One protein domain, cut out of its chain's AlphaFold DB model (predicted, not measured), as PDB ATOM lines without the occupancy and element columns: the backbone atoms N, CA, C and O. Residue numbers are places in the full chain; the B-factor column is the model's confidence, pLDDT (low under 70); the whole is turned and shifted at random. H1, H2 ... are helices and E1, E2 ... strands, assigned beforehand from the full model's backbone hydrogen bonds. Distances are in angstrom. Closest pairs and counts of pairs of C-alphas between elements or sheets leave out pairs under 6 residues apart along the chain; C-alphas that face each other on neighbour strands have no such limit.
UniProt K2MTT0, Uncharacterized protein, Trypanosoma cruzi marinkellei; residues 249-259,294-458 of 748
ATOM      1  N   SER A 249     229.473 172.872 208.198       96.25
ATOM      2  CA  SER A 249     228.731 172.874 206.939       96.25
ATOM      3  C   SER A 249     227.611 173.901 206.980       96.25
ATOM      4  O   SER A 249     227.245 174.396 208.042       96.25
ATOM      5  N   VAL A 250     227.078 174.230 205.815       96.50
ATOM      6  CA  VAL A 250     226.047 175.256 205.645       96.50
ATOM      7  C   VAL A 250     224.815 174.643 205.009       96.50
ATOM      8  O   VAL A 250     224.945 173.752 204.166       96.50
ATOM      9  N   ALA A 251     223.633 175.108 205.408       97.75
ATOM     10  CA  ALA A 251     222.363 174.682 204.843       97.75
ATOM     11  C   ALA A 251     221.480 175.886 204.520       97.75
ATOM     12  O   ALA A 251     221.418 176.839 205.290       97.75
ATOM     13  N   GLN A 252     220.778 175.830 203.389       97.88
ATOM     14  CA  GLN A 252     219.738 176.796 203.024       97.88
ATOM     15  C   GLN A 252     218.574 176.080 202.348       97.88
ATOM     16  O   GLN A 252     218.764 175.079 201.653       97.88
ATOM     17  N   THR A 253     217.371 176.617 202.512       97.69
ATOM     18  CA  THR A 253     216.169 176.122 201.829       97.69
ATOM     19  C   THR A 253     215.905 176.954 200.581       97.69
ATOM     20  O   THR A 253     215.791 178.175 200.658       97.69
ATOM     21  N   LEU A 254     215.783 176.301 199.425       97.00
ATOM     22  CA  LEU A 254     215.466 176.939 198.147       97.00
ATOM     23  C   LEU A 254     214.190 176.357 197.540       97.00
ATOM     24  O   LEU A 254     213.831 175.206 197.784       97.00
ATOM     25  N   PHE A 255     213.531 177.142 196.688       95.44
ATOM     26  CA  PHE A 255     212.356 176.711 195.933       95.44
ATOM     27  C   PHE A 255     212.694 176.612 194.446       95.44
ATOM     28  O   PHE A 255     212.868 177.625 193.769       95.44
ATOM     29  N   ILE A 256     212.758 175.390 193.924       94.81
ATOM     30  CA  ILE A 256     213.092 175.116 192.525       94.81
ATOM     31  C   ILE A 256     211.796 175.003 191.710       94.81
ATOM     32  O   ILE A 256     210.948 174.164 192.033       94.81
ATOM     33  N   PRO A 257     211.605 175.806 190.647       92.75
ATOM     34  CA  PRO A 257     210.482 175.635 189.729       92.75
ATOM     35  C   PRO A 257     210.498 174.252 189.073       92.75
ATOM     36  O   PRO A 257     211.526 173.807 188.561       92.75
ATOM     37  N   VAL A 258     209.350 173.579 189.052       89.75
ATOM     38  CA  VAL A 258     209.175 172.314 188.338       89.75
ATOM     39  C   VAL A 258     208.798 172.630 186.901       89.75
ATOM     40  O   VAL A 258     207.718 173.154 186.631       89.75
ATOM     41  N   CYS A 259     209.679 172.290 185.965       81.75
ATOM     42  CA  CYS A 259     209.284 172.216 184.568       81.75
ATOM     43  C   CYS A 259     208.467 170.945 184.366       81.75
ATOM     44  O   CYS A 259     208.998 169.835 184.397       81.75
ATOM     45  N   ARG A 294     204.338 175.174 189.803       88.88
ATOM     46  CA  ARG A 294     204.639 174.279 190.913       88.88
ATOM     47  C   ARG A 294     206.117 174.409 191.265       88.88
ATOM     48  O   ARG A 294     206.979 174.311 190.392       88.88
ATOM     49  N   ARG A 295     206.412 174.639 192.541       93.06
ATOM     50  CA  ARG A 295     207.778 174.696 193.072       93.06
ATOM     51  C   ARG A 295     208.013 173.500 193.978       93.06
ATOM     52  O   ARG A 295     207.081 173.012 194.613       93.06
ATOM     53  N   VAL A 296     209.252 173.034 194.020       94.75
ATOM     54  CA  VAL A 296     209.714 172.016 194.964       94.75
ATOM     55  C   VAL A 296     210.680 172.675 195.927       94.75
ATOM     56  O   VAL A 296     211.609 173.364 195.513       94.75
ATOM     57  N   GLU A 297     210.424 172.480 197.211       96.38
ATOM     58  CA  GLU A 297     211.305 172.916 198.283       96.38
ATOM     59  C   GLU A 297     212.466 171.922 198.419       96.38
ATOM     60  O   GLU A 297     212.258 170.708 198.469       96.38
ATOM     61  N   VAL A 298     213.692 172.438 198.448       97.69
ATOM     62  CA  VAL A 298     214.920 171.649 198.561       97.69
ATOM     63  C   VAL A 298     215.809 172.271 199.623       97.69
ATOM     64  O   VAL A 298     216.098 173.465 199.572       97.69
ATOM     65  N   VAL A 299     216.284 171.448 200.554       98.38
ATOM     66  CA  VAL A 299     217.351 171.834 201.480       98.38
ATOM     67  C   VAL A 299     218.689 171.529 200.816       98.38
ATOM     68  O   VAL A 299     218.972 170.383 200.469       98.38
ATOM     69  N   VAL A 300     219.506 172.557 200.607       98.06
ATOM     70  CA  VAL A 300     220.848 172.435 200.035       98.06
ATOM     71  C   VAL A 300     221.864 172.489 201.159       98.06
ATOM     72  O   VAL A 300     221.923 173.489 201.866       98.06
ATOM     73  N   VAL A 301     222.662 171.429 201.302       97.75
ATOM     74  CA  VAL A 301     223.779 171.354 202.253       97.75
ATOM     75  C   VAL A 301     225.094 171.383 201.483       97.75
ATOM     76  O   VAL A 301     225.244 170.670 200.489       97.75
ATOM     77  N   PHE A 302     226.050 172.189 201.935       96.56
ATOM     78  CA  PHE A 302     227.349 172.333 201.284       96.56
ATOM     79  C   PHE A 302     228.504 172.408 202.288       96.56
ATOM     80  O   PHE A 302     228.351 172.907 203.406       96.56
ATOM     81  N   GLY A 303     229.683 171.960 201.854       94.44
ATOM     82  CA  GLY A 303     230.942 172.163 202.569       94.44
ATOM     83  C   GLY A 303     231.040 171.324 203.837       94.44
ATOM     84  O   GLY A 303     230.522 170.219 203.875       94.44
ATOM     85  N   GLY A 304     231.691 171.852 204.870       94.50
ATOM     86  CA  GLY A 304     231.919 171.186 206.154       94.50
ATOM     87  C   GLY A 304     233.273 170.497 206.234       94.50
ATOM     88  O   GLY A 304     234.059 170.533 205.293       94.50
ATOM     89  N   MET A 305     233.573 169.886 207.372       93.12
ATOM     90  CA  MET A 305     234.804 169.130 207.596       93.12
ATOM     91  C   MET A 305     234.573 168.042 208.647       93.12
ATOM     92  O   MET A 305     233.716 168.207 209.509       93.12
ATOM     93  N   ASN A 306     235.299 166.931 208.548       91.56
ATOM     94  CA  ASN A 306     235.445 165.947 209.626       91.56
ATOM     95  C   ASN A 306     236.760 166.208 210.394       91.56
ATOM     96  O   ASN A 306     237.270 167.319 210.369       91.56
ATOM     97  N   ASP A 307     237.351 165.238 211.078       85.25
ATOM     98  CA  ASP A 307     238.574 165.515 211.850       85.25
ATOM     99  C   ASP A 307     239.803 165.830 210.979       85.25
ATOM    100  O   ASP A 307     240.733 166.502 211.423       85.25
ATOM    101  N   THR A 308     239.817 165.385 209.719       85.75
ATOM    102  CA  THR A 308     241.012 165.422 208.857       85.75
ATOM    103  C   THR A 308     240.803 166.161 207.539       85.75
ATOM    104  O   THR A 308     241.746 166.708 206.966       85.75
ATOM    105  N   GLU A 309     239.573 166.206 207.040       89.19
ATOM    106  CA  GLU A 309     239.259 166.565 205.670       89.19
ATOM    107  C   GLU A 309     238.030 167.475 205.602       89.19
ATOM    108  O   GLU A 309     236.959 167.170 206.129       89.19
ATOM    109  N   ALA A 310     238.176 168.602 204.900       90.88
ATOM    110  CA  ALA A 310     237.027 169.403 204.514       90.88
ATOM    111  C   ALA A 310     236.309 168.795 203.301       90.88
ATOM    112  O   ALA A 310     236.903 168.111 202.475       90.88
ATOM    113  N   TYR A 311     235.030 169.099 203.156       91.44
ATOM    114  CA  TYR A 311     234.199 168.646 202.057       91.44
ATOM    115  C   TYR A 311     233.946 169.791 201.080       91.44
ATOM    116  O   TYR A 311     233.939 170.970 201.434       91.44
ATOM    117  N   ASN A 312     233.742 169.445 199.815       91.75
ATOM    118  CA  ASN A 312     233.243 170.346 198.773       91.75
ATOM    119  C   ASN A 312     231.964 169.790 198.120       91.75
ATOM    120  O   ASN A 312     231.529 170.251 197.066       91.75
ATOM    121  N   THR A 313     231.382 168.763 198.734       93.50
ATOM    122  CA  THR A 313     230.201 168.075 198.233       93.50
ATOM    123  C   THR A 313     228.960 168.933 198.455       93.50
ATOM    124  O   THR A 313     228.815 169.588 199.486       93.50
ATOM    125  N   THR A 314     228.061 168.933 197.470       95.94
ATOM    126  CA  THR A 314     226.747 169.576 197.577       95.94
ATOM    127  C   THR A 314     225.664 168.507 197.635       95.94
ATOM    128  O   THR A 314     225.604 167.638 196.762       95.94
ATOM    129  N   TYR A 315     224.787 168.595 198.629       97.19
ATOM    130  CA  TYR A 315     223.680 167.669 198.843       97.19
ATOM    131  C   TYR A 315     222.350 168.390 198.661       97.19
ATOM    132  O   TYR A 315     222.131 169.453 199.236       97.19
ATOM    133  N   PHE A 316     221.454 167.803 197.876       97.88
ATOM    134  CA  PHE A 316     220.064 168.224 197.727       97.88
ATOM    135  C   PHE A 316     219.183 167.264 198.518       97.88
ATOM    136  O   PHE A 316     219.113 166.075 198.202       97.88
ATOM    137  N   LEU A 317     218.514 167.780 199.543       98.19
ATOM    138  CA  LEU A 317     217.617 167.029 200.406       98.19
ATOM    139  C   LEU A 317     216.172 167.414 200.086       98.19
ATOM    140  O   LEU A 317     215.759 168.564 200.252       98.19
ATOM    141  N   TYR A 318     215.396 166.427 199.652       97.69
ATOM    142  CA  TYR A 318     213.966 166.558 199.389       97.69
ATOM    143  C   TYR A 318     213.212 166.065 200.628       97.69
ATOM    144  O   TYR A 318     212.992 164.867 200.801       97.69
ATOM    145  N   LEU A 319     212.894 166.981 201.547       96.62
ATOM    146  CA  LEU A 319     212.354 166.625 202.869       96.62
ATOM    147  C   LEU A 319     210.819 166.627 202.928       96.62
ATOM    148  O   LEU A 319     210.231 165.820 203.650       96.62
ATOM    149  N   THR A 320     210.169 167.507 202.164       95.38
ATOM    150  CA  THR A 320     208.708 167.708 202.173       95.38
ATOM    151  C   THR A 320     208.017 167.011 201.017       95.38
ATOM    152  O   THR A 320     207.058 166.269 201.219       95.38
ATOM    153  N   THR A 321     208.530 167.196 199.803       94.69
ATOM    154  CA  THR A 321     208.014 166.551 198.592       94.69
ATOM    155  C   THR A 321     209.127 165.807 197.862       94.69
ATOM    156  O   THR A 321     210.209 166.380 197.725       94.69
ATOM    157  N   PRO A 322     208.880 164.587 197.346       93.19
ATOM    158  CA  PRO A 322     209.825 163.884 196.483       93.19
ATOM    159  C   PRO A 322     210.254 164.734 195.277       93.19
ATOM    160  O   PRO A 322     209.500 165.616 194.852       93.19
ATOM    161  N   PRO A 323     211.429 164.477 194.671       92.25
ATOM    162  CA  PRO A 323     211.822 165.205 193.472       92.25
ATOM    163  C   PRO A 323     210.824 164.943 192.333       92.25
ATOM    164  O   PRO A 323     210.280 163.836 192.239       92.25
ATOM    165  N   PRO A 324     210.657 165.882 191.389       88.81
ATOM    166  CA  PRO A 324     209.773 165.694 190.238       88.81
ATOM    167  C   PRO A 324     210.069 164.422 189.431       88.81
ATOM    168  O   PRO A 324     209.151 163.768 188.945       88.81
ATOM    169  N   SER A 325     211.343 164.024 189.345       88.50
ATOM    170  CA  SER A 325     211.785 162.819 188.632       88.50
ATOM    171  C   SER A 325     211.257 161.508 189.224       88.50
ATOM    172  O   SER A 325     211.329 160.483 188.560       88.50
ATOM    173  N   SER A 326     210.742 161.522 190.458       90.62
ATOM    174  CA  SER A 326     210.145 160.342 191.097       90.62
ATOM    175  C   SER A 326     208.706 160.063 190.650       90.62
ATOM    176  O   SER A 326     208.187 158.987 190.933       90.62
ATOM    177  N   GLY A 327     208.028 161.037 190.027       90.50
ATOM    178  CA  GLY A 327     206.601 160.955 189.692       90.50
ATOM    179  C   GLY A 327     205.643 160.985 190.894       90.50
ATOM    180  O   GLY A 327     204.429 161.023 190.698       90.50
ATOM    181  N   LYS A 328     206.147 161.005 192.135       92.50
ATOM    182  CA  LYS A 328     205.335 161.062 193.359       92.50
ATOM    183  C   LYS A 328     205.009 162.504 193.748       92.50
ATOM    184  O   LYS A 328     205.823 163.410 193.584       92.50
ATOM    185  N   LEU A 329     203.818 162.721 194.307       90.62
ATOM    186  CA  LEU A 329     203.406 164.040 194.805       90.62
ATOM    187  C   LEU A 329     203.854 164.298 196.247       90.62
ATOM    188  O   LEU A 329     204.148 165.441 196.590       90.62
ATOM    189  N   GLN A 330     203.891 163.255 197.075       94.38
ATOM    190  CA  GLN A 330     204.179 163.325 198.507       94.38
ATOM    191  C   GLN A 330     204.920 162.061 198.955       94.38
ATOM    192  O   GLN A 330     204.851 161.029 198.284       94.38
ATOM    193  N   TYR A 331     205.633 162.167 200.075       94.50
ATOM    194  CA  TYR A 331     206.215 161.018 200.762       94.50
ATOM    195  C   TYR A 331     205.143 160.264 201.553       94.50
ATOM    196  O   TYR A 331     204.275 160.888 202.164       94.50
ATOM    197  N   GLY A 332     205.239 158.937 201.592       94.31
ATOM    198  CA  GLY A 332     204.499 158.117 202.547       94.31
ATOM    199  C   GLY A 332     205.005 158.294 203.984       94.31
ATOM    200  O   GLY A 332     206.124 158.768 204.229       94.31
ATOM    201  N   GLU A 333     204.187 157.885 204.951       89.88
ATOM    202  CA  GLU A 333     204.610 157.786 206.350       89.88
ATOM    203  C   GLU A 333     205.761 156.774 206.481       89.88
ATOM    204  O   GLU A 333     205.738 155.705 205.875       89.88
ATOM    205  N   GLY A 334     206.822 157.148 207.200       89.69
ATOM    206  CA  GLY A 334     208.035 156.333 207.336       89.69
ATOM    207  C   GLY A 334     208.922 156.231 206.083       89.69
ATOM    208  O   GLY A 334     210.026 155.690 206.173       89.69
ATOM    209  N   GLU A 335     208.503 156.769 204.928       95.62
ATOM    210  CA  GLU A 335     209.302 156.720 203.698       95.62
ATOM    211  C   GLU A 335     210.621 157.492 203.859       95.62
ATOM    212  O   GLU A 335     210.654 158.615 204.374       95.62
ATOM    213  N   LYS A 336     211.722 156.913 203.369       96.44
ATOM    214  CA  LYS A 336     213.026 157.577 203.389       96.44
ATOM    215  C   LYS A 336     212.997 158.860 202.559       96.44
ATOM    216  O   LYS A 336     212.558 158.861 201.409       96.44
ATOM    217  N   ARG A 337     213.511 159.948 203.123       96.81
ATOM    218  CA  ARG A 337     213.679 161.225 202.425       96.81
ATOM    219  C   ARG A 337     214.862 161.140 201.476       96.81
ATOM    220  O   ARG A 337     215.909 160.589 201.822       96.81
ATOM    221  N   LEU A 338     214.677 161.651 200.263       96.19
ATOM    222  CA  LEU A 338     215.685 161.503 199.224       96.19
ATOM    223  C   LEU A 338     216.815 162.502 199.447       96.19
ATOM    224  O   LEU A 338     216.585 163.710 199.514       96.19
ATOM    225  N   LEU A 339     218.033 161.975 199.463       96.69
ATOM    226  CA  LEU A 339     219.263 162.741 199.366       96.69
ATOM    227  C   LEU A 339     219.881 162.519 197.982       96.69
ATOM    228  O   LEU A 339     220.114 161.386 197.566       96.69
ATOM    229  N   GLN A 340     220.148 163.612 197.273       96.62
ATOM    230  CA  GLN A 340     220.832 163.619 195.986       96.62
ATOM    231  C   GLN A 340     222.168 164.350 196.112       96.62
ATOM    232  O   GLN A 340     222.205 165.525 196.462       96.62
ATOM    233  N   ILE A 341     223.261 163.671 195.777       96.00
ATOM    234  CA  ILE A 341     224.591 164.280 195.696       96.00
ATOM    235  C   ILE A 341     224.728 164.933 194.317       96.00
ATOM    236  O   ILE A 341     224.475 164.282 193.299       96.00
ATOM    237  N   LEU A 342     225.083 166.218 194.261       94.19
ATOM    238  CA  LEU A 342     225.422 166.855 192.990       94.19
ATOM    239  C   LEU A 342     226.836 166.454 192.547       94.19
ATOM    240  O   LEU A 342     227.700 166.264 193.406       94.19
ATOM    241  N   PRO A 343     227.097 166.367 191.228       89.69
ATOM    242  CA  PRO A 343     228.444 166.143 190.721       89.69
ATOM    243  C   PRO A 343     229.416 167.169 191.303       89.69
ATOM    244  O   PRO A 343     229.150 168.375 191.257       89.69
ATOM    245  N   SER A 344     230.531 166.694 191.855       81.69
ATOM    246  CA  SER A 344     231.615 167.576 192.261       81.69
ATOM    247  C   SER A 344     232.220 168.223 191.021       81.69
ATOM    248  O   SER A 344     232.384 167.596 189.973       81.69
ATOM    249  N   LEU A 345     232.553 169.502 191.137       78.69
ATOM    250  CA  LEU A 345     233.407 170.139 190.149       78.69
ATOM    251  C   LEU A 345     234.854 169.654 190.327       78.69
ATOM    252  O   LEU A 345     235.264 169.271 191.427       78.69
ATOM    253  N   GLY A 346     235.629 169.673 189.242       74.44
ATOM    254  CA  GLY A 346     237.033 169.265 189.267       74.44
ATOM    255  C   GLY A 346     237.851 170.090 190.267       74.44
ATOM    256  O   GLY A 346     237.699 171.310 190.348       74.44
ATOM    257  N   ALA A 347     238.750 169.424 191.001       71.44
ATOM    258  CA  ALA A 347     239.587 170.035 192.043       71.44
ATOM    259  C   ALA A 347     240.507 171.164 191.533       71.44
ATOM    260  O   ALA A 347     241.042 171.939 192.317       71.44
ATOM    261  N   THR A 348     240.709 171.256 190.217       66.56
ATOM    262  CA  THR A 348     241.527 172.286 189.566       66.56
ATOM    263  C   THR A 348     240.809 173.630 189.404       66.56
ATOM    264  O   THR A 348     241.489 174.645 189.199       66.56
ATOM    265  N   VAL A 349     239.473 173.626 189.495       67.69
ATOM    266  CA  VAL A 349     238.588 174.744 189.134       67.69
ATOM    267  C   VAL A 349     237.753 175.210 190.322       67.69
ATOM    268  O   VAL A 349     237.733 176.399 190.630       67.69
ATOM    269  N   PHE A 350     237.067 174.279 190.986       70.38
ATOM    270  CA  PHE A 350     236.252 174.570 192.165       70.38
ATOM    271  C   PHE A 350     237.143 174.715 193.377       70.38
ATOM    272  O   PHE A 350     238.161 174.019 193.461       70.38
ATOM    273  N   PRO A 351     236.815 175.616 194.310       60.81
ATOM    274  CA  PRO A 351     237.753 175.862 195.354       60.81
ATOM    275  C   PRO A 351     237.782 174.635 196.266       60.81
ATOM    276  O   PRO A 351     236.836 173.838 196.336       60.81
ATOM    277  N   GLY A 352     238.906 174.487 196.952       66.38
ATOM    278  CA  GLY A 352     239.123 173.393 197.872       66.38
ATOM    279  C   GLY A 352     237.941 173.195 198.821       66.38
ATOM    280  O   GLY A 352     237.238 174.131 199.214       66.38
ATOM    281  N   ARG A 353     237.740 171.924 199.155       79.88
ATOM    282  CA  ARG A 353     237.225 171.435 200.435       79.88
ATOM    283  C   ARG A 353     237.182 172.544 201.500       79.88
ATOM    284  O   ARG A 353     238.243 172.993 201.907       79.88
ATOM    285  N   ARG A 354     236.008 172.996 201.958       89.00
ATOM    286  CA  ARG A 354     235.909 174.134 202.899       89.00
ATOM    287  C   ARG A 354     234.911 173.927 204.029       89.00
ATOM    288  O   ARG A 354     233.827 173.392 203.823       89.00
ATOM    289  N   ARG A 355     235.252 174.450 205.207       89.31
ATOM    290  CA  ARG A 355     234.379 174.540 206.384       89.31
ATOM    291  C   ARG A 355     234.151 175.979 206.807       89.31
ATOM    292  O   ARG A 355     234.923 176.865 206.441       89.31
ATOM    293  N   ALA A 356     233.103 176.166 207.605       88.00
ATOM    294  CA  ALA A 356     232.686 177.435 208.187       88.00
ATOM    295  C   ALA A 356     232.651 178.566 207.143       88.00
ATOM    296  O   ALA A 356     233.085 179.691 207.406       88.00
ATOM    297  N   CYS A 357     232.181 178.228 205.937       93.31
ATOM    298  CA  CYS A 357     231.842 179.208 204.915       93.31
ATOM    299  C   CYS A 357     230.533 179.908 205.280       93.31
ATOM    300  O   CYS A 357     229.759 179.423 206.107       93.31
ATOM    301  N   SER A 358     230.298 181.052 204.659       95.81
ATOM    302  CA  SER A 358     229.082 181.832 204.852       95.81
ATOM    303  C   SER A 358     228.159 181.597 203.668       95.81
ATOM    304  O   SER A 358     228.636 181.433 202.543       95.81
ATOM    305  N   THR A 359     226.847 181.558 203.902       96.94
ATOM    306  CA  THR A 359     225.885 181.358 202.813       96.94
ATOM    307  C   THR A 359     224.664 182.224 202.930       96.94
ATOM    308  O   THR A 359     224.250 182.608 204.019       96.94
ATOM    309  N   VAL A 360     224.060 182.468 201.775       97.19
ATOM    310  CA  VAL A 360     222.730 183.042 201.670       97.19
ATOM    311  C   VAL A 360     222.074 182.553 200.381       97.19
ATOM    312  O   VAL A 360     222.753 182.205 199.412       97.19
ATOM    313  N   CYS A 361     220.747 182.518 200.352       96.31
ATOM    314  CA  CYS A 361     219.986 182.214 199.147       96.31
ATOM    315  C   CYS A 361     219.189 183.429 198.667       96.31
ATOM    316  O   CYS A 361     218.631 184.189 199.463       96.31
ATOM    317  N   ARG A 362     219.078 183.567 197.345       94.88
ATOM    318  CA  ARG A 362     218.142 184.483 196.694       94.88
ATOM    319  C   ARG A 362     217.503 183.758 195.518       94.88
ATOM    320  O   ARG A 362     218.203 183.271 194.633       94.88
ATOM    321  N   ASP A 363     216.178 183.662 195.536       92.38
ATOM    322  CA  ASP A 363     215.399 182.863 194.589       92.38
ATOM    323  C   ASP A 363     215.855 181.390 194.574       92.38
ATOM    324  O   ASP A 363     215.608 180.658 195.530       92.38
ATOM    325  N   PHE A 364     216.532 180.949 193.515       93.50
ATOM    326  CA  PHE A 364     217.129 179.612 193.410       93.50
ATOM    327  C   PHE A 364     218.646 179.661 193.178       93.50
ATOM    328  O   PHE A 364     219.248 178.688 192.721       93.50
ATOM    329  N   PHE A 365     219.266 180.792 193.519       97.50
ATOM    330  CA  PHE A 365     220.709 180.946 193.608       97.50
ATOM    331  C   PHE A 365     221.167 180.782 195.058       97.50
ATOM    332  O   PHE A 365     220.633 181.414 195.972       97.50
ATOM    333  N   PHE A 366     222.167 179.932 195.253       97.69
ATOM    334  CA  PHE A 366     222.804 179.662 196.534       97.69
ATOM    335  C   PHE A 366     224.230 180.209 196.495       97.69
ATOM    336  O   PHE A 366     225.057 179.741 195.712       97.69
ATOM    337  N   PHE A 367     224.489 181.234 197.298       97.81
ATOM    338  CA  PHE A 367     225.761 181.943 197.349       97.81
ATOM    339  C   PHE A 367     226.598 181.407 198.506       97.81
ATOM    340  O   PHE A 367     226.079 181.224 199.608       97.81
ATOM    341  N   VAL A 368     227.886 181.188 198.256       97.12
ATOM    342  CA  VAL A 368     228.872 180.744 199.243       97.12
ATOM    343  C   VAL A 368     230.046 181.705 199.226       97.12
ATOM    344  O   VAL A 368     230.656 181.896 198.176       97.12
ATOM    345  N   PHE A 369     230.401 182.254 200.379       96.94
ATOM    346  CA  PHE A 369     231.560 183.125 200.531       96.94
ATOM    347  C   PHE A 369     232.570 182.549 201.524       96.94
ATOM    348  O   PHE A 369     232.197 182.029 202.581       96.94
ATOM    349  N   GLY A 370     233.852 182.685 201.187       95.25
ATOM    350  CA  GLY A 370     234.966 182.427 202.093       95.25
ATOM    351  C   GLY A 370     234.968 181.017 202.686       95.25
ATOM    352  O   GLY A 370     234.657 180.029 202.015       95.25
ATOM    353  N   GLY A 371     235.341 180.920 203.957       94.56
ATOM    354  CA  GLY A 371     235.594 179.656 204.640       94.56
ATOM    355  C   GLY A 371     237.082 179.320 204.664       94.56
ATOM    356  O   GLY A 371     237.925 180.092 204.200       94.56
ATOM    357  N   ARG A 372     237.417 178.146 205.197       91.75
ATOM    358  CA  ARG A 372     238.798 177.652 205.195       91.75
ATOM    359  C   ARG A 372     238.892 176.149 205.025       91.75
ATOM    360  O   ARG A 372     237.940 175.423 205.313       91.75
ATOM    361  N   ASP A 373     240.062 175.684 204.621       88.62
ATOM    362  CA  ASP A 373     240.435 174.275 204.698       88.62
ATOM    363  C   ASP A 373     241.386 174.026 205.887       88.62
ATOM    364  O   ASP A 373     241.353 174.752 206.891       88.62
ATOM    365  N   GLY A 374     242.181 172.954 205.833       83.44
ATOM    366  CA  GLY A 374     243.194 172.670 206.852       83.44
ATOM    367  C   GLY A 374     244.315 173.715 206.934       83.44
ATOM    368  O   GLY A 374     244.946 173.827 207.977       83.44
ATOM    369  N   ILE A 375     244.539 174.494 205.873       84.06
ATOM    370  CA  ILE A 375     245.739 175.310 205.650       84.06
ATOM    371  C   ILE A 375     245.390 176.768 205.304       84.06
ATOM    372  O   ILE A 375     246.043 177.694 205.781       84.06
ATOM    373  N   TYR A 376     244.374 177.001 204.476       87.69
ATOM    374  CA  TYR A 376     244.113 178.286 203.835       87.69
ATOM    375  C   TYR A 376     242.716 178.824 204.129       87.69
ATOM    376  O   TYR A 376     241.732 178.086 204.134       87.69
ATOM    377  N   PHE A 377     242.643 180.146 204.285       92.25
ATOM    378  CA  PHE A 377     241.404 180.919 204.255       92.25
ATOM    379  C   PHE A 377     241.104 181.387 202.833       92.25
ATOM    380  O   PHE A 377     242.018 181.676 202.053       92.25
ATOM    381  N   TYR A 378     239.819 181.522 202.528       93.25
ATOM    382  CA  TYR A 378     239.321 181.934 201.224       93.25
ATOM    383  C   TYR A 378     238.618 183.296 201.305       93.25
ATOM    384  O   TYR A 378     238.019 183.630 202.325       93.25
ATOM    385  N   ASN A 379     238.682 184.079 200.224       94.50
ATOM    386  CA  ASN A 379     237.922 185.330 200.044       94.50
ATOM    387  C   ASN A 379     237.065 185.316 198.768       94.50
ATOM    388  O   ASN A 379     236.645 186.365 198.279       94.50
ATOM    389  N   ASP A 380     236.878 184.139 198.175       93.81
ATOM    390  CA  ASP A 380     236.111 183.966 196.954       93.81
ATOM    391  C   ASP A 380     234.616 183.796 197.225       93.81
ATOM    392  O   ASP A 380     234.187 183.392 198.310       93.81
ATOM    393  N   MET A 381     233.825 184.124 196.205       95.75
ATOM    394  CA  MET A 381     232.384 183.931 196.183       95.75
ATOM    395  C   MET A 381     232.030 182.938 195.080       95.75
ATOM    396  O   MET A 381     232.496 183.045 193.946       95.75
ATOM    397  N   TRP A 382     231.168 181.990 195.414       96.00
ATOM    398  CA  TRP A 382     230.650 180.971 194.513       96.00
ATOM    399  C   TRP A 382     229.135 181.033 194.480       96.00
ATOM    400  O   TRP A 382     228.497 181.298 195.496       96.00
ATOM    401  N   VAL A 383     228.554 180.773 193.312       97.19
ATOM    402  CA  VAL A 383     227.099 180.760 193.139       97.19
ATOM    403  C   VAL A 383     226.675 179.456 192.502       97.19
ATOM    404  O   VAL A 383     227.075 179.148 191.382       97.19
ATOM    405  N   LEU A 384     225.825 178.707 193.192       97.31
ATOM    406  CA  LEU A 384     225.102 177.582 192.626       97.31
ATOM    407  C   LEU A 384     223.760 178.070 192.106       97.31
ATOM    408  O   LEU A 384     222.911 178.525 192.870       97.31
ATOM    409  N   ASN A 385     223.528 177.897 190.813       97.06
ATOM    410  CA  ASN A 385     222.181 177.913 190.273       97.06
ATOM    411  C   ASN A 385     221.540 176.545 190.544       97.06
ATOM    412  O   ASN A 385     221.877 175.556 189.891       97.06
ATOM    413  N   ALA A 386     220.627 176.471 191.514       96.19
ATOM    414  CA  ALA A 386     220.015 175.212 191.935       96.19
ATOM    415  C   ALA A 386     219.104 174.599 190.858       96.19
ATOM    416  O   ALA A 386     218.901 173.383 190.840       96.19
ATOM    417  N   TYR A 387     218.594 175.419 189.933       95.56
ATOM    418  CA  TYR A 387     217.780 174.952 188.818       95.56
ATOM    419  C   TYR A 387     218.638 174.260 187.749       95.56
ATOM    420  O   TYR A 387     218.377 173.111 187.387       95.56
ATOM    421  N   THR A 388     219.691 174.923 187.258       95.50
ATOM    422  CA  THR A 388     220.588 174.331 186.246       95.50
ATOM    423  C   THR A 388     221.587 173.343 186.836       95.50
ATOM    424  O   THR A 388     222.148 172.534 186.089       95.50
ATOM    425  N   ARG A 389     221.770 173.385 188.163       95.12
ATOM    426  CA  ARG A 389     222.759 172.637 188.951       95.12
ATOM    427  C   ARG A 389     224.195 172.958 188.541       95.12
ATOM    428  O   ARG A 389     225.052 172.079 188.535       95.12
ATOM    429  N   GLN A 390     224.440 174.210 188.161       94.00
ATOM    430  CA  GLN A 390     225.761 174.701 187.783       94.00
ATOM    431  C   GLN A 390     226.282 175.673 188.828       94.00
ATOM    432  O   GLN A 390     225.586 176.602 189.238       94.00
ATOM    433  N   TRP A 391     227.529 175.453 189.212       95.56
ATOM    434  CA  TRP A 391     228.316 176.381 190.001       95.56
ATOM    435  C   TRP A 391     229.041 177.362 189.080       95.56
ATOM    436  O   TRP A 391     229.541 176.957 188.030       95.56
ATOM    437  N   ILE A 392     229.122 178.622 189.498       95.31
ATOM    438  CA  ILE A 392     230.020 179.625 188.926       95.31
ATOM    439  C   ILE A 392     230.904 180.248 190.009       95.31
ATOM    440  O   ILE A 392     230.455 180.426 191.145       95.31
ATOM    441  N   MET A 393     232.140 180.605 189.656       94.19
ATOM    442  CA  MET A 393     232.986 181.464 190.487       94.19
ATOM    443  C   MET A 393     232.682 182.925 190.169       94.19
ATOM    444  O   MET A 393     232.674 183.321 189.004       94.19
ATOM    445  N   VAL A 394     232.479 183.738 191.199       94.94
ATOM    446  CA  VAL A 394     232.424 185.191 191.058       94.94
ATOM    447  C   VAL A 394     233.849 185.721 191.107       94.94
ATOM    448  O   VAL A 394     234.563 185.507 192.087       94.94
ATOM    449  N   ARG A 395     234.252 186.420 190.049       92.62
ATOM    450  CA  ARG A 395     235.542 187.104 189.958       92.62
ATOM    451  C   ARG A 395     235.370 188.433 189.266       92.62
ATOM    452  O   ARG A 395     234.718 188.437 188.232       92.62
ATOM    453  N   GLU A 396     236.012 189.479 189.767       92.00
ATOM    454  CA  GLU A 396     235.955 190.832 189.202       92.00
ATOM    455  C   GLU A 396     236.329 190.879 187.714       92.00
ATOM    456  O   GLU A 396     235.754 191.649 186.951       92.00
ATOM    457  N   GLU A 397     237.239 190.009 187.258       93.38
ATOM    458  CA  GLU A 397     237.629 189.982 185.845       93.38
ATOM    459  C   GLU A 397     236.543 189.386 184.930       93.38
ATOM    460  O   GLU A 397     236.647 189.468 183.705       93.38
ATOM    461  N   THR A 398     235.500 188.765 185.491       95.38
ATOM    462  CA  THR A 398     234.425 188.170 184.696       95.38
ATOM    463  C   THR A 398     233.614 189.283 184.037       95.38
ATOM    464  O   THR A 398     233.082 190.152 184.726       95.38
ATOM    465  N   PRO A 399     233.438 189.275 182.702       97.00
ATOM    466  CA  PRO A 399     232.696 190.334 182.032       97.00
ATOM    467  C   PRO A 399     231.285 190.499 182.615       97.00
ATOM    468  O   PRO A 399     230.503 189.545 182.621       97.00
ATOM    469  N   LEU A 400     230.918 191.725 183.011       96.19
ATOM    470  CA  LEU A 400     229.600 192.060 183.574       96.19
ATOM    471  C   LEU A 400     228.435 191.489 182.748       96.19
ATOM    472  O   LEU A 400     227.454 190.985 183.293       96.19
ATOM    473  N   ARG A 401     228.553 191.525 181.416       97.25
ATOM    474  CA  ARG A 401     227.552 190.958 180.498       97.25
ATOM    475  C   ARG A 401     227.302 189.463 180.728       97.25
ATOM    476  O   ARG A 401     226.159 189.034 180.622       97.25
ATOM    477  N   PHE A 402     228.334 188.682 181.058       97.81
ATOM    478  CA  PHE A 402     228.196 187.249 181.332       97.81
ATOM    479  C   PHE A 402     227.478 187.029 182.662       97.81
ATOM    480  O   PHE A 402     226.530 186.248 182.714       97.81
ATOM    481  N   MET A 403     227.860 187.781 183.699       97.62
ATOM    482  CA  MET A 403     227.208 187.723 185.011       97.62
ATOM    483  C   MET A 403     225.726 188.104 184.920       97.62
ATOM    484  O   MET A 403     224.867 187.362 185.391       97.62
ATOM    485  N   ARG A 404     225.395 189.207 184.235       97.12
ATOM    486  CA  ARG A 404     223.999 189.611 183.998       97.12
ATOM    487  C   ARG A 404     223.220 188.552 183.230       97.12
ATOM    488  O   ARG A 404     222.099 188.242 183.616       97.12
ATOM    489  N   GLU A 405     223.792 187.985 182.168       97.69
ATOM    490  CA  GLU A 405     223.129 186.926 181.399       97.69
ATOM    491  C   GLU A 405     222.822 185.705 182.279       97.69
ATOM    492  O   GLU A 405     221.715 185.178 182.208       97.69
ATOM    493  N   PHE A 406     223.748 185.300 183.153       97.62
ATOM    494  CA  PHE A 406     223.553 184.191 184.090       97.62
ATOM    495  C   PHE A 406     222.389 184.418 185.063       97.62
ATOM    496  O   PHE A 406     221.561 183.523 185.241       97.62
ATOM    497  N   PHE A 407     222.276 185.614 185.646       96.88
ATOM    498  CA  PHE A 407     221.187 185.925 186.578       96.88
ATOM    499  C   PHE A 407     219.847 186.204 185.879       96.88
ATOM    500  O   PHE A 407     218.799 185.840 186.407       96.88
ATOM    501  N   LEU A 408     219.858 186.808 184.684       96.56
ATOM    502  CA  LEU A 408     218.645 187.129 183.917       96.56
ATOM    503  C   LEU A 408     218.084 185.936 183.135       96.56
ATOM    504  O   LEU A 408     216.895 185.922 182.815       96.56
ATOM    505  N   ARG A 409     218.911 184.932 182.820       96.81
ATOM    506  CA  ARG A 409     218.505 183.697 182.125       96.81
ATOM    507  C   ARG A 409     218.764 182.477 182.997       96.81
ATOM    508  O   ARG A 409     219.500 181.571 182.609       96.81
ATOM    509  N   PRO A 410     218.118 182.401 184.162       95.38
ATOM    510  CA  PRO A 410     218.506 181.459 185.196       95.38
ATOM    511  C   PRO A 410     218.102 180.005 184.866       95.38
ATOM    512  O   PRO A 410     218.478 179.075 185.573       95.38
ATOM    513  N   TYR A 411     217.367 179.786 183.772       95.19
ATOM    514  CA  TYR A 411     217.010 178.465 183.244       95.19
ATOM    515  C   TYR A 411     217.934 177.984 182.112       95.19
ATOM    516  O   TYR A 411     217.864 176.815 181.731       95.19
ATOM    517  N   ASP A 412     218.783 178.861 181.567       95.81
ATOM    518  CA  ASP A 412     219.743 178.521 180.515       95.81
ATOM    519  C   ASP A 412     221.068 178.066 181.138       95.81
ATOM    520  O   ASP A 412     221.624 178.717 182.021       95.81
ATOM    521  N   LYS A 413     221.594 176.938 180.657       96.44
ATOM    522  CA  LYS A 413     222.878 176.392 181.108       96.44
ATOM    523  C   LYS A 413     224.086 177.066 180.456       96.44
ATOM    524  O   LYS A 413     225.204 176.958 180.968       96.44
ATOM    525  N   LYS A 414     223.887 177.724 179.308       97.50
ATOM    526  CA  LYS A 414     224.969 178.309 178.503       97.50
ATOM    527  C   LYS A 414     225.716 179.436 179.225       97.50
ATOM    528  O   LYS A 414     226.944 179.414 179.169       97.50
ATOM    529  N   PRO A 415     225.056 180.391 179.914       97.62
ATOM    530  CA  PRO A 415     225.771 181.472 180.590       97.62
ATOM    531  C   PRO A 415     226.710 180.959 181.685       97.62
ATOM    532  O   PRO A 415     227.867 181.364 181.732       97.62
ATOM    533  N   GLY A 416     226.248 180.014 182.514       96.06
ATOM    534  CA  GLY A 416     227.065 179.433 183.584       96.06
ATOM    535  C   GLY A 416     228.278 178.668 183.052       96.06
ATOM    536  O   GLY A 416     229.386 178.856 183.544       96.06
ATOM    537  N   ALA A 417     228.089 177.873 181.993       95.94
ATOM    538  CA  ALA A 417     229.187 177.167 181.330       95.94
ATOM    539  C   ALA A 417     230.237 178.134 180.757       95.94
ATOM    540  O   ALA A 417     231.428 177.937 180.971       95.94
ATOM    541  N   ARG A 418     229.795 179.215 180.100       97.19
ATOM    542  CA  ARG A 418     230.683 180.239 179.528       97.19
ATOM    543  C   ARG A 418     231.499 180.967 180.597       97.19
ATOM    544  O   ARG A 418     232.674 181.246 180.383       97.19
ATOM    545  N   ILE A 419     230.883 181.286 181.739       96.38
ATOM    546  CA  ILE A 419     231.592 181.892 182.876       96.38
ATOM    547  C   ILE A 419     232.678 180.941 183.375       96.38
ATOM    548  O   ILE A 419     233.815 181.365 183.554       96.38
ATOM    549  N   MET A 420     232.353 179.661 183.562       94.00
ATOM    550  CA  MET A 420     233.326 178.692 184.066       94.00
ATOM    551  C   MET A 420     234.473 178.447 183.091       94.00
ATOM    552  O   MET A 420     235.620 178.489 183.516       94.00
ATOM    553  N   GLU A 421     234.202 178.311 181.794       94.62
ATOM    554  CA  GLU A 421     235.245 178.222 180.764       94.62
ATOM    555  C   GLU A 421     236.175 179.449 180.784       94.62
ATOM    556  O   GLU A 421     237.399 179.327 180.702       94.62
ATOM    557  N   TYR A 422     235.611 180.652 180.937       95.00
ATOM    558  CA  TYR A 422     236.395 181.879 181.071       95.00
ATOM    559  C   TYR A 422     237.278 181.858 182.329       95.00
ATOM    560  O   TYR A 422     238.478 182.127 182.248       95.00
ATOM    561  N   VAL A 423     236.702 181.505 183.481       92.25
ATOM    562  CA  VAL A 423     237.412 181.433 184.765       92.25
ATOM    563  C   VAL A 423     238.521 180.383 184.721       92.25
ATOM    564  O   VAL A 423     239.632 180.662 185.162       92.25
ATOM    565  N   GLU A 424     238.271 179.204 184.159       91.12
ATOM    566  CA  GLU A 424     239.268 178.141 184.006       91.12
ATOM    567  C   GLU A 424     240.485 178.621 183.212       91.12
ATOM    568  O   GLU A 424     241.622 178.516 183.684       91.12
ATOM    569  N   ASN A 425     240.250 179.226 182.047       92.00
ATOM    570  CA  ASN A 425     241.310 179.784 181.210       92.00
ATOM    571  C   ASN A 425     242.083 180.902 181.926       92.00
ATOM    572  O   ASN A 425     243.314 180.957 181.857       92.00
ATOM    573  N   LEU A 426     241.379 181.769 182.659       90.00
ATOM    574  CA  LEU A 426     241.987 182.834 183.451       90.00
ATOM    575  C   LEU A 426     242.882 182.275 184.568       90.00
ATOM    576  O   LEU A 426     244.007 182.738 184.754       90.00
ATOM    577  N   LEU A 427     242.411 181.261 185.297       87.62
ATOM    578  CA  LEU A 427     243.169 180.610 186.368       87.62
ATOM    579  C   LEU A 427     244.413 179.898 185.829       87.62
ATOM    580  O   LEU A 427     245.476 179.982 186.448       87.62
ATOM    581  N   LEU A 428     244.311 179.241 184.670       88.12
ATOM    582  CA  LEU A 428     245.460 178.646 183.984       88.12
ATOM    583  C   LEU A 428     246.495 179.712 183.607       88.12
ATOM    584  O   LEU A 428     247.676 179.549 183.907       88.12
ATOM    585  N   MET A 429     246.056 180.836 183.035       88.62
ATOM    586  CA  MET A 429     246.943 181.955 182.701       88.62
ATOM    587  C   MET A 429     247.638 182.551 183.933       88.62
ATOM    588  O   MET A 429     248.830 182.836 183.878       88.62
ATOM    589  N   ARG A 430     246.922 182.720 185.052       85.31
ATOM    590  CA  ARG A 430     247.463 183.274 186.311       85.31
ATOM    591  C   ARG A 430     248.484 182.361 186.987       85.31
ATOM    592  O   ARG A 430     249.324 182.854 187.734       85.31
ATOM    593  N   ARG A 431     248.389 181.048 186.769       85.88
ATOM    594  CA  ARG A 431     249.329 180.055 187.310       85.88
ATOM    595  C   ARG A 431     250.587 179.918 186.448       85.88
ATOM    596  O   ARG A 431     251.630 179.526 186.961       85.88
ATOM    597  N   ASP A 432     250.501 180.236 185.158       87.00
ATOM    598  CA  ASP A 432     251.616 180.120 184.221       87.00
ATOM    599  C   ASP A 432     252.604 181.290 184.386       87.00
ATOM    600  O   ASP A 432     252.341 182.421 183.971       87.00
ATOM    601  N   SER A 433     253.774 181.002 184.961       83.81
ATOM    602  CA  SER A 433     254.861 181.973 185.150       83.81
ATOM    603  C   SER A 433     255.429 182.532 183.844       83.81
ATOM    604  O   SER A 433     256.083 183.571 183.864       83.81
ATOM    605  N   ARG A 434     255.183 181.876 182.702       88.44
ATOM    606  CA  ARG A 434     255.590 182.373 181.381       88.44
ATOM    607  C   ARG A 434     254.597 183.383 180.818       88.44
ATOM    608  O   ARG A 434     254.978 184.212 179.999       88.44
ATOM    609  N   ARG A 435     253.324 183.299 181.221       83.69
ATOM    610  CA  ARG A 435     252.237 184.162 180.724       83.69
ATOM    611  C   ARG A 435     251.889 185.290 181.684       83.69
ATOM    612  O   ARG A 435     251.370 186.313 181.248       83.69
ATOM    613  N   CYS A 436     252.159 185.118 182.975       81.69
ATOM    614  CA  CYS A 436     251.874 186.105 184.003       81.69
ATOM    615  C   CYS A 436     253.173 186.622 184.627       81.69
ATOM    616  O   CYS A 436     253.958 185.841 185.155       81.69
ATOM    617  N   ARG A 437     253.368 187.951 184.626       79.69
ATOM    618  CA  ARG A 437     254.525 188.597 185.278       79.69
ATOM    619  C   ARG A 437     254.585 188.306 186.783       79.69
ATOM    620  O   ARG A 437     255.667 188.253 187.353       79.69
ATOM    621  N   MET A 438     253.425 188.108 187.410       77.81
ATOM    622  CA  MET A 438     253.286 187.788 188.831       77.81
ATOM    623  C   MET A 438     252.374 186.567 188.986       77.81
ATOM    624  O   MET A 438     251.175 186.727 189.237       77.81
ATOM    625  N   PRO A 439     252.901 185.347 188.777       79.12
ATOM    626  CA  PRO A 439     252.096 184.144 188.873       79.12
ATOM    627  C   PRO A 439     251.541 183.995 190.290       79.12
ATOM    628  O   PRO A 439     252.265 184.111 191.280       79.12
ATOM    629  N   ILE A 440     250.242 183.721 190.387       78.69
ATOM    630  CA  ILE A 440     249.563 183.531 191.667       78.69
ATOM    631  C   ILE A 440     249.441 182.031 191.903       78.69
ATOM    632  O   ILE A 440     248.686 181.342 191.219       78.69
ATOM    633  N   THR A 441     250.178 181.524 192.890       74.38
ATOM    634  CA  THR A 441     250.180 180.095 193.245       74.38
ATOM    635  C   THR A 441     248.805 179.619 193.709       74.38
ATOM    636  O   THR A 441     248.393 178.506 193.392       74.38
ATOM    637  N   ILE A 442     248.058 180.484 194.406       77.81
ATOM    638  CA  ILE A 442     246.710 180.198 194.909       77.81
ATOM    639  C   ILE A 442     245.766 181.343 194.509       77.81
ATOM    640  O   ILE A 442     245.497 182.237 195.314       77.81
ATOM    641  N   PRO A 443     245.241 181.353 193.269       74.19
ATOM    642  CA  PRO A 443     244.384 182.441 192.782       74.19
ATOM    643  C   PRO A 443     243.129 182.689 193.638       74.19
ATOM    644  O   PRO A 443     242.633 183.813 193.718       74.19
ATOM    645  N   HIS A 444     242.651 181.660 194.341       72.69
ATOM    646  CA  HIS A 444     241.517 181.726 195.273       72.69
ATOM    647  C   HIS A 444     241.782 182.582 196.527       72.69
ATOM    648  O   HIS A 444     240.864 182.819 197.304       72.69
ATOM    649  N   ARG A 445     243.021 183.055 196.724       70.56
ATOM    650  CA  ARG A 445     243.415 183.972 197.808       70.56
ATOM    651  C   ARG A 445     243.667 185.399 197.332       70.56
ATOM    652  O   ARG A 445     244.105 186.236 198.116       70.56
ATOM    653  N   CYS A 446     243.469 185.684 196.047       74.44
ATOM    654  CA  CYS A 446     243.775 187.008 195.544       74.44
ATOM    655  C   CYS A 446     242.745 188.031 196.035       74.44
ATOM    656  O   CYS A 446     241.579 187.993 195.636       74.44
ATOM    657  N   ARG A 447     243.204 188.974 196.866       73.69
ATOM    658  CA  ARG A 447     242.398 190.107 197.335       73.69
ATOM    659  C   ARG A 447     241.826 190.898 196.161       73.69
ATOM    660  O   ARG A 447     240.628 191.102 196.095       73.69
ATOM    661  N   HIS A 448     242.661 191.230 195.184       75.62
ATOM    662  CA  HIS A 448     242.295 192.146 194.100       75.62
ATOM    663  C   HIS A 448     241.274 191.625 193.091       75.62
ATOM    664  O   HIS A 448     240.854 192.400 192.253       75.62
ATOM    665  N   PHE A 449     240.937 190.334 193.093       82.50
ATOM    666  CA  PHE A 449     240.114 189.770 192.016       82.50
ATOM    667  C   PHE A 449     238.889 188.997 192.494       82.50
ATOM    668  O   PHE A 449     238.009 188.675 191.697       82.50
ATOM    669  N   ASN A 450     238.837 188.648 193.778       88.50
ATOM    670  CA  ASN A 450     237.794 187.773 194.306       88.50
ATOM    671  C   ASN A 450     236.701 188.572 195.025       88.50
ATOM    672  O   ASN A 450     235.516 188.393 194.744       88.50
ATOM    673  N   SER A 451     237.096 189.446 195.951       93.38
ATOM    674  CA  SER A 451     236.198 190.326 196.696       93.38
ATOM    675  C   SER A 451     236.979 191.472 197.336       93.38
ATOM    676  O   SER A 451     238.183 191.359 197.551       93.38
ATOM    677  N   SER A 452     236.285 192.550 197.708       93.88
ATOM    678  CA  SER A 452     236.869 193.626 198.524       93.88
ATOM    679  C   SER A 452     237.287 193.156 199.924       93.88
ATOM    680  O   SER A 452     238.119 193.793 200.568       93.88
ATOM    681  N   ALA A 453     236.714 192.043 200.388       94.50
ATOM    682  CA  ALA A 453     236.966 191.459 201.693       94.50
ATOM    683  C   ALA A 453     238.290 190.682 201.743       94.50
ATOM    684  O   ALA A 453     238.708 190.022 200.782       94.50
ATOM    685  N   LEU A 454     238.929 190.697 202.913       93.19
ATOM    686  CA  LEU A 454     240.045 189.797 203.204       93.19
ATOM    687  C   LEU A 454     239.566 188.342 203.289       93.19
ATOM    688  O   LEU A 454     238.394 188.067 203.566       93.19
ATOM    689  N   TRP A 455     240.486 187.403 203.058       93.12
ATOM    690  CA  TRP A 455     240.236 185.974 203.281       93.12
ATOM    691  C   TRP A 455     239.756 185.764 204.700       93.12
ATOM    692  O   TRP A 455     240.312 186.362 205.600       93.12
ATOM    693  N   ARG A 456     238.705 184.972 204.907       94.75
ATOM    694  CA  ARG A 456     238.112 184.795 206.235       94.75
ATOM    695  C   ARG A 456     237.202 183.584 206.288       94.75
ATOM    696  O   ARG A 456     236.686 183.115 205.276       94.75
ATOM    697  N   THR A 457     236.971 183.097 207.497       95.06
ATOM    698  CA  THR A 457     235.998 182.039 207.791       95.06
ATOM    699  C   THR A 457     235.080 182.493 208.923       95.06
ATOM    700  O   THR A 457     235.438 183.388 209.685       95.06
ATOM    701  N   GLY A 458     233.895 181.893 209.046       93.88
ATOM    702  CA  GLY A 458     232.965 182.212 210.134       93.88
ATOM    703  C   GLY A 458     232.347 183.609 210.038       93.88
ATOM    704  O   GLY A 458     231.851 184.114 211.043       93.88
TER     705      GLY A 458
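What this domain is: This is residues 249 to 259 and 294 to 458 of the 748 residues of an uncharacterized protein of Trypanosoma cruzi marinkellei (UniProt K2MTT0). Two strongly twisted four-stranded sheets, E1 E2 E3 E4 and E5 E6 E7 E8, make a sandwich only partly face to face, in which E1 meets E5 and E6. The helical hairpin of H1 and H2 packs along the E8 edge of the second sheet, and the unnamed residues 319 to 337 and 432 to 446 reach toward opposite ends of the longest axis. The printed part has 176 residues, with eight strands followed by three helices, both sheets antiparallel in the orders given; the class is mixed, with under half of the residues in named elements. It is compact, with a radius of gyration of the C-alphas of 17.4 A, and spans 61 by 40 by 24 A, only just elongated.

How they stand to each other: E1, residues 249 to 257, is an edge strand antiparallel to E2, residues 295 to 305, with N 252 and O 300 at 3.0 A. E2 forms a hairpin with E3, residues 314 to 318, where N 301 and O 315 are 2.9 A apart. E3 forms a hairpin with E4, residues 338 to 341, with N 316 and O 340 at 2.8 A; E2 E3 E4 are a meander, each strand the antiparallel neighbour of the one before. A second meander is E5, residues 358 to 362, E6, residues 365 to 369, E7, residues 381 to 385, and E8, residues 390 to 394. Its pairs include N 360 and O 367 at 3.2 A, N 368 and O 382 at 2.8 A, and N 383 and O 392 at 2.9 A. The two sheets form a sandwich, two sheets face to face, their best planes 20 degrees apart; the closest C-alphas of E1 and E5 are those of Gln 252 and Cys 361, 6.7 A apart. H1, residues 400 to 408, only grazes the second sheet. H2, residues 414 to 431, is at that sheet's level, with a height of 3.1 A; its closest C-alpha to E8 is that of Met 420, 6.0 A from Ile 392. H1 and H2 touch at Phe 406 and Pro 415, C-alphas 5.0 A apart, opposite ways at a tilt of 36 degrees, only just steep. H3, residues 447 to 450, only grazes the second sheet. Every O i to N i+4 pair is within hydrogen-bond range in H1 and H2; H3 is too short for such a pair.

Where its parts are: E1 is 25.2 A long, beginning at C-alpha 249 (228.731, 172.874, 206.939). E2 is 31.2 A, H1 12.0 A and H2 26.0 A. H3 ends at C-alpha 450 (237.794, 187.773, 194.306).

The domain as a whole: The C-alphas farthest apart are those of Glu 333 and Arg 437, 62.3 A. Residues 260 to 293 are not printed; C-alphas 259 and 294 are 8.1 A apart across the cut. The links E3 to E4, E4 to E5, E6 to E7 and H2 to H3 are long. The mean pLDDT of the printed part is 91.1; residues 348 to 349 and 351 to 352 are under 70.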